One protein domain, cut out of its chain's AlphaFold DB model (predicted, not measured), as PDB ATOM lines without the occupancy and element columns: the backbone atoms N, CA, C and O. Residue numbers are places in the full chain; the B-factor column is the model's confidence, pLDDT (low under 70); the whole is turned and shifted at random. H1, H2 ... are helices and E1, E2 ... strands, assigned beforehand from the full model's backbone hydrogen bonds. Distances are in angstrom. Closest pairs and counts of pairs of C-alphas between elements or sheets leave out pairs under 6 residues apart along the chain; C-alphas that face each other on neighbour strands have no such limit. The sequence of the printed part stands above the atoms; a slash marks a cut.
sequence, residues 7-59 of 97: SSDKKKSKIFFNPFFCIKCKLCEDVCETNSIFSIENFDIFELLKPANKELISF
ATOM      1  N   SER A   7      -3.125   7.490  53.510       86.38
ATOM      2  CA  SER A   7      -2.141   8.433  54.030       86.38
ATOM      3  C   SER A   7      -2.409   9.837  53.491       86.38
ATOM      4  O   SER A   7      -3.190  10.041  52.559       86.38
ATOM      5  N   SER A   8      -1.802  10.841  54.115       85.88
ATOM      6  CA  SER A   8      -1.944  12.235  53.708       85.88
ATOM      7  C   SER A   8      -0.590  12.927  53.722       85.88
ATOM      8  O   SER A   8       0.302  12.543  54.478       85.88
ATOM      9  N   ASP A   9      -0.430  13.945  52.878       84.69
ATOM     10  CA  ASP A   9       0.781  14.764  52.882       84.69
ATOM     11  C   ASP A   9       0.924  15.548  54.205       84.69
ATOM     12  O   ASP A   9      -0.055  15.792  54.912       84.69
ATOM     13  N   LYS A  10       2.134  16.025  54.525       81.12
ATOM     14  CA  LYS A  10       2.414  16.838  55.729       81.12
ATOM     15  C   LYS A  10       1.496  18.057  55.848       81.12
ATOM     16  O   LYS A  10       1.183  18.491  56.954       81.12
ATOM     17  N   LYS A  11       1.071  18.614  54.711       76.12
ATOM     18  CA  LYS A  11       0.165  19.769  54.635       76.12
ATOM     19  C   LYS A  11      -1.318  19.395  54.706       76.12
ATOM     20  O   LYS A  11      -2.153  20.288  54.648       76.12
ATOM     21  N   LYS A  12      -1.649  18.102  54.793       80.00
ATOM     22  CA  LYS A  12      -3.013  17.561  54.702       80.00
ATOM     23  C   LYS A  12      -3.781  18.027  53.454       80.00
ATOM     24  O   LYS A  12      -5.003  18.092  53.453       80.00
ATOM     25  N   SER A  13      -3.056  18.361  52.386       80.19
ATOM     26  CA  SER A  13      -3.612  18.836  51.113       80.19
ATOM     27  C   SER A  13      -3.985  17.709  50.164       80.19
ATOM     28  O   SER A  13      -4.686  17.946  49.190       80.19
ATOM     29  N   LYS A  14      -3.482  16.498  50.386       83.38
ATOM     30  CA  LYS A  14      -3.706  15.357  49.500       83.38
ATOM     31  C   LYS A  14      -4.002  14.125  50.322       83.38
ATOM     32  O   LYS A  14      -3.413  13.953  51.392       83.38
ATOM     33  N   ILE A  15      -4.890  13.281  49.814       85.19
ATOM     34  CA  ILE A  15      -5.139  11.949  50.362       85.19
ATOM     35  C   ILE A  15      -4.644  10.936  49.338       85.19
ATOM     36  O   ILE A  15      -5.067  10.940  48.179       85.19
ATOM     37  N   PHE A  16      -3.738  10.078  49.784       84.50
ATOM     38  CA  PHE A  16      -3.191   8.986  49.005       84.50
ATOM     39  C   PHE A  16      -3.841   7.687  49.448       84.50
ATOM     40  O   PHE A  16      -3.946   7.409  50.644       84.50
ATOM     41  N   PHE A  17      -4.244   6.885  48.471       85.50
ATOM     42  CA  PHE A  17      -4.749   5.547  48.711       85.50
ATOM     43  C   PHE A  17      -3.816   4.504  48.112       85.50
ATOM     44  O   PHE A  17      -3.446   4.580  46.936       85.50
ATOM     45  N   ASN A  18      -3.459   3.523  48.938       83.62
ATOM     46  CA  ASN A  18      -2.667   2.379  48.541       83.62
ATOM     47  C   ASN A  18      -3.514   1.095  48.636       83.62
ATOM     48  O   ASN A  18      -3.822   0.643  49.747       83.62
ATOM     49  N   PRO A  19      -3.876   0.478  47.495       79.62
ATOM     50  CA  PRO A  19      -4.709  -0.718  47.481       79.62
ATOM     51  C   PRO A  19      -4.022  -1.938  48.107       79.62
ATOM     52  O   PRO A  19      -4.714  -2.782  48.669       79.62
ATOM     53  N   PHE A  20      -2.686  -2.018  48.091       81.25
ATOM     54  CA  PHE A  20      -1.944  -3.159  48.640       81.25
ATOM     55  C   PHE A  20      -2.109  -3.330  50.148       81.25
ATOM     56  O   PHE A  20      -2.053  -4.446  50.656       81.25
ATOM     57  N   PHE A  21      -2.318  -2.227  50.864       84.81
ATOM     58  CA  PHE A  21      -2.516  -2.246  52.309       84.81
ATOM     59  C   PHE A  21      -3.998  -2.276  52.706       84.81
ATOM     60  O   PHE A  21      -4.327  -2.337  53.895       84.81
ATOM     61  N   CYS A  22      -4.922  -2.206  51.745       85.50
ATOM     62  CA  CYS A  22      -6.349  -2.182  52.032       85.50
ATOM     63  C   CYS A  22      -6.873  -3.593  52.339       85.50
ATOM     64  O   CYS A  22      -6.930  -4.454  51.469       85.50
ATOM     65  N   ILE A  23      -7.336  -3.807  53.575       87.56
ATOM     66  CA  ILE A  23      -7.913  -5.083  54.040       87.56
ATOM     67  C   ILE A  23      -9.450  -5.134  53.953       87.56
ATOM     68  O   ILE A  23     -10.076  -5.980  54.582       87.56
ATOM     69  N   LYS A  24     -10.077  -4.202  53.220       84.50
ATOM     70  CA  LYS A  24     -11.545  -4.095  53.073       84.50
ATOM     71  C   LYS A  24     -12.316  -4.027  54.405       84.50
ATOM     72  O   LYS A  24     -13.419  -4.548  54.517       84.50
ATOM     73  N   CYS A  25     -11.770  -3.337  55.409       89.12
ATOM     74  CA  CYS A  25     -12.424  -3.180  56.715       89.12
ATOM     75  C   CYS A  25     -13.633  -2.227  56.722       89.12
ATOM     76  O   CYS A  25     -14.270  -2.101  57.761       89.12
ATOM     77  N   LYS A  26     -13.909  -1.523  55.613       87.38
ATOM     78  CA  LYS A  26     -14.978  -0.513  55.433       87.38
ATOM     79  C   LYS A  26     -14.971   0.698  56.375       87.38
ATOM     80  O   LYS A  26     -15.645   1.677  56.100       87.38
ATOM     81  N   LEU A  27     -14.099   0.720  57.378       89.25
ATOM     82  CA  LEU A  27     -14.006   1.810  58.350       89.25
ATOM     83  C   LEU A  27     -13.848   3.204  57.717       89.25
ATOM     84  O   LEU A  27     -14.348   4.179  58.257       89.25
ATOM     85  N   CYS A  28     -13.127   3.324  56.599       88.25
ATOM     86  CA  CYS A  28     -12.921   4.613  55.931       88.25
ATOM     87  C   CYS A  28     -14.179   5.179  55.261       88.25
ATOM     88  O   CYS A  28     -14.250   6.389  55.078       88.25
ATOM     89  N   GLU A  29     -15.121   4.319  54.882       88.69
ATOM     90  CA  GLU A  29     -16.419   4.698  54.320       88.69
ATOM     91  C   GLU A  29     -17.321   5.208  55.451       88.69
ATOM     92  O   GLU A  29     -17.804   6.333  55.386       88.69
ATOM     93  N   ASP A  30     -17.401   4.457  56.554       88.25
ATOM     94  CA  ASP A  30     -18.258   4.780  57.705       88.25
ATOM     95  C   ASP A  30     -17.884   6.093  58.416       88.25
ATOM     96  O   ASP A  30     -18.751   6.798  58.930       88.25
ATOM     97  N   VAL A  31     -16.592   6.432  58.484       90.56
ATOM     98  CA  VAL A  31     -16.115   7.654  59.169       90.56
ATOM     99  C   VAL A  31     -16.084   8.890  58.266       90.56
ATOM    100  O   VAL A  31     -15.737   9.977  58.732       90.56
ATOM    101  N   CYS A  32     -16.363   8.747  56.969       87.06
ATOM    102  CA  CYS A  32     -16.272   9.852  56.025       87.06
ATOM    103  C   CYS A  32     -17.526  10.730  56.109       87.06
ATOM    104  O   CYS A  32     -18.550  10.409  55.521       87.06
ATOM    105  N   GLU A  33     -17.432  11.879  56.781       86.50
ATOM    106  CA  GLU A  33     -18.560  12.812  56.946       86.50
ATOM    107  C   GLU A  33     -19.171  13.265  55.608       86.50
ATOM    108  O   GLU A  33     -20.383  13.413  55.479       86.50
ATOM    109  N   THR A  34     -18.338  13.430  54.578       85.31
ATOM    110  CA  THR A  34     -18.776  13.835  53.237       85.31
ATOM    111  C   THR A  34     -19.196  12.661  52.348       85.31
ATOM    112  O   THR A  34     -19.496  12.883  51.175       85.31
ATOM    113  N   ASN A  35     -19.176  11.419  52.856       83.19
ATOM    114  CA  ASN A  35     -19.452  10.187  52.103       83.19
ATOM    115  C   ASN A  35     -18.711  10.117  50.754       83.19
ATOM    116  O   ASN A  35     -19.265   9.709  49.738       83.19
ATOM    117  N   SER A  36     -17.463  10.586  50.718       81.50
ATOM    118  CA  SER A  36     -16.674  10.702  49.480       81.50
ATOM    119  C   SER A  36     -15.734   9.518  49.241       81.50
ATOM    120  O   SER A  36     -15.056   9.468  48.217       81.50
ATOM    121  N   ILE A  37     -15.652   8.583  50.190       84.06
ATOM    122  CA  ILE A  37     -14.813   7.384  50.111       84.06
ATOM    123  C   ILE A  37     -15.728   6.182  49.910       84.06
ATOM    124  O   ILE A  37     -16.630   5.969  50.710       84.06
ATOM    125  N   PHE A  38     -15.456   5.378  48.881       80.81
ATOM    126  CA  PHE A  38     -16.259   4.204  48.540       80.81
ATOM    127  C   PHE A  38     -15.415   2.933  48.531       80.81
ATOM    128  O   PHE A  38     -14.245   2.942  48.129       80.81
ATOM    129  N   SER A  39     -16.025   1.824  48.949       76.75
ATOM    130  CA  SER A  39     -15.434   0.496  48.815       76.75
ATOM    131  C   SER A  39     -15.169   0.150  47.346       76.75
ATOM    132  O   SER A  39     -16.033   0.282  46.484       76.75
ATOM    133  N   ILE A  40     -13.961  -0.337  47.060       71.00
ATOM    134  CA  ILE A  40     -13.581  -0.790  45.720       71.00
ATOM    135  C   ILE A  40     -14.074  -2.229  45.538       71.00
ATOM    136  O   ILE A  40     -13.612  -3.145  46.228       71.00
ATOM    137  N   GLU A  41     -15.015  -2.427  44.617       68.50
ATOM    138  CA  GLU A  41     -15.594  -3.745  44.326       68.50
ATOM    139  C   GLU A  41     -14.625  -4.629  43.533       68.50
ATOM    140  O   GLU A  41     -14.375  -5.772  43.917       68.50
ATOM    141  N   ASN A  42     -14.008  -4.066  42.490       68.50
ATOM    142  CA  ASN A  42     -13.128  -4.771  41.563       68.50
ATOM    143  C   ASN A  42     -11.768  -4.072  41.475       68.50
ATOM    144  O   ASN A  42     -11.704  -2.855  41.318       68.50
ATOM    145  N   PHE A  43     -10.686  -4.848  41.551       66.81
ATOM    146  CA  PHE A  43      -9.340  -4.370  41.245       66.81
ATOM    147  C   PHE A  43      -8.946  -4.885  39.870       66.81
ATOM    148  O   PHE A  43      -8.978  -6.094  39.638       66.81
ATOM    149  N   ASP A  44      -8.546  -3.986  38.975       68.62
ATOM    150  CA  ASP A  44      -7.865  -4.409  37.761       68.62
ATOM    151  C   ASP A  44      -6.456  -4.881  38.144       68.62
ATOM    152  O   ASP A  44      -5.706  -4.187  38.837       68.62
ATOM    153  N   ILE A  45      -6.090  -6.088  37.722       68.19
ATOM    154  CA  ILE A  45      -4.811  -6.719  38.074       68.19
ATOM    155  C   ILE A  45      -3.649  -5.847  37.568       68.19
ATOM    156  O   ILE A  45      -2.606  -5.744  38.216       68.19
ATOM    157  N   PHE A  46      -3.851  -5.141  36.453       69.88
ATOM    158  CA  PHE A  46      -2.883  -4.187  35.916       69.88
ATOM    159  C   PHE A  46      -2.762  -2.894  36.739       69.88
ATOM    160  O   PHE A  46      -1.684  -2.296  36.753       69.88
ATOM    161  N   GLU A  47      -3.817  -2.459  37.438       62.84
ATOM    162  CA  GLU A  47      -3.737  -1.331  38.379       62.84
ATOM    163  C   GLU A  47      -2.961  -1.711  39.643       62.84
ATOM    164  O   GLU A  47      -2.211  -0.883  40.154       62.84
ATOM    165  N   LEU A  48      -3.062  -2.963  40.107       63.31
ATOM    166  CA  LEU A  48      -2.259  -3.456  41.231       63.31
ATOM    167  C   LEU A  48      -0.771  -3.516  40.871       63.31
ATOM    168  O   LEU A  48       0.072  -3.129  41.665       63.31
ATOM    169  N   LEU A  49      -0.422  -3.937  39.655       66.25
ATOM    170  CA  LEU A  49       0.979  -4.043  39.222       66.25
ATOM    171  C   LEU A  49       1.701  -2.688  39.096       66.25
ATOM    172  O   LEU A  49       2.930  -2.659  39.011       66.25
ATOM    173  N   LYS A  50       0.972  -1.564  39.101       65.44
ATOM    174  CA  LYS A  50       1.568  -0.226  39.146       65.44
ATOM    175  C   LYS A  50       1.769   0.197  40.609       65.44
ATOM    176  O   LYS A  50       0.786   0.400  41.315       65.44
ATOM    177  N   PRO A  51       3.012   0.428  41.072       56.34
ATOM    178  CA  PRO A  51       3.290   0.957  42.408       56.34
ATOM    179  C   PRO A  51       3.009   2.468  42.452       56.34
ATOM    180  O   PRO A  51       3.898   3.280  42.696       56.34
ATOM    181  N   ALA A  52       1.778   2.866  42.147       58.56
ATOM    182  CA  ALA A  52       1.364   4.256  42.129       58.56
ATOM    183  C   ALA A  52       0.302   4.460  43.207       58.56
ATOM    184  O   ALA A  52      -0.834   4.009  43.070       58.56
ATOM    185  N   ASN A  53       0.679   5.151  44.283       64.88
ATOM    186  CA  ASN A  53      -0.285   5.711  45.223       64.88
ATOM    187  C   ASN A  53      -1.297   6.533  44.418       64.88
ATOM    188  O   ASN A  53      -0.918   7.509  43.764       64.88
ATOM    189  N   LYS A  54      -2.568   6.128  44.437       71.50
ATOM    190  CA  LYS A  54      -3.613   6.852  43.717       71.50
ATOM    191  C   LYS A  54      -3.929   8.104  44.528       71.50
ATOM    192  O   LYS A  54      -4.327   8.011  45.690       71.50
ATOM    193  N   GLU A  55      -3.691   9.271  43.939       70.00
ATOM    194  CA  GLU A  55      -4.157  10.536  44.503       70.00
ATOM    195  C   GLU A  55      -5.682  10.557  44.375       70.00
ATOM    196  O   GLU A  55      -6.211  10.584  43.266       70.00
ATOM    197  N   LEU A  56      -6.385  10.458  45.507       73.88
ATOM    198  CA  LEU A  56      -7.850  10.445  45.518       73.88
ATOM    199  C   LEU A  56      -8.419  11.855  45.396       73.88
ATOM    200  O   LEU A  56      -9.435  12.068  44.743       73.88
ATOM    201  N   ILE A  57      -7.771  12.810  46.058       73.31
ATOM    202  CA  ILE A  57      -8.210  14.196  46.094       73.31
ATOM    203  C   ILE A  57      -7.027  15.112  46.381       73.31
ATOM    204  O   ILE A  57      -6.126  14.773  47.157       73.31
ATOM    205  N   SER A  58      -7.066  16.287  45.758       72.00
ATOM    206  CA  SER A  58      -6.123  17.374  45.968       72.00
ATOM    207  C   SER A  58      -6.890  18.612  46.414       72.00
ATOM    208  O   SER A  58      -7.788  19.071  45.709       72.00
ATOM    209  N   PHE A  59      -6.528  19.165  47.561       79.75
ATOM    210  CA  PHE A  59      -7.059  20.415  48.084       79.75
ATOM    211  C   PHE A  59      -6.071  21.548  47.802       79.75
ATOM    212  O   PHE A  59      -4.873  21.438  48.090       79.75
TER     213      PHE A  59
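This is residues 7 to 59 of the 97 residues of the protein "4Fe-4S binding protein" of Campylobacterales bacterium (UniProt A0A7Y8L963). There is little regular structure: a two-stranded ribbon, E1 and E2, makes one side of a loop-built U, H1 and residues 31 to 44 make the other, and H2 is at the turn. The printed part has 53 residues, 17 of them in named elements, in the order E1, H1, H2, E2, a mixed class. It is only just compact, close to loose, with a radius of gyration of the C-alphas of 11.8 A and spans of 29 by 23 by 14 A.

E1, residues 14 to 17, begins at C-alpha 14 (-3.706, 15.357, 49.500) and is 9.9 A long. H1 holds residues 27 to 30 and H2 residues 45 to 48, each 5.2 A. E2, residues 54 to 58, is 11.0 A long and ends at C-alpha 58 (-6.123, 17.374, 45.968).

E1 and E2 are antiparallel neighbours at 158 degrees, with N 17 and O 54 3.0 A apart, within hydrogen-bond range. Residues 7 to 8 pair antiparallel with residues 15 to 16 of E1. H1 and H2 are apart. Both are too short for an O i to N i+4 pair.

The C-alphas of Lys 11 and Ile 45 are the two farthest apart, 31.6 A. The printed part has no cut. The link from H1 to H2 is long, 14 residues. Residues 41 to 53 have pLDDT under 70.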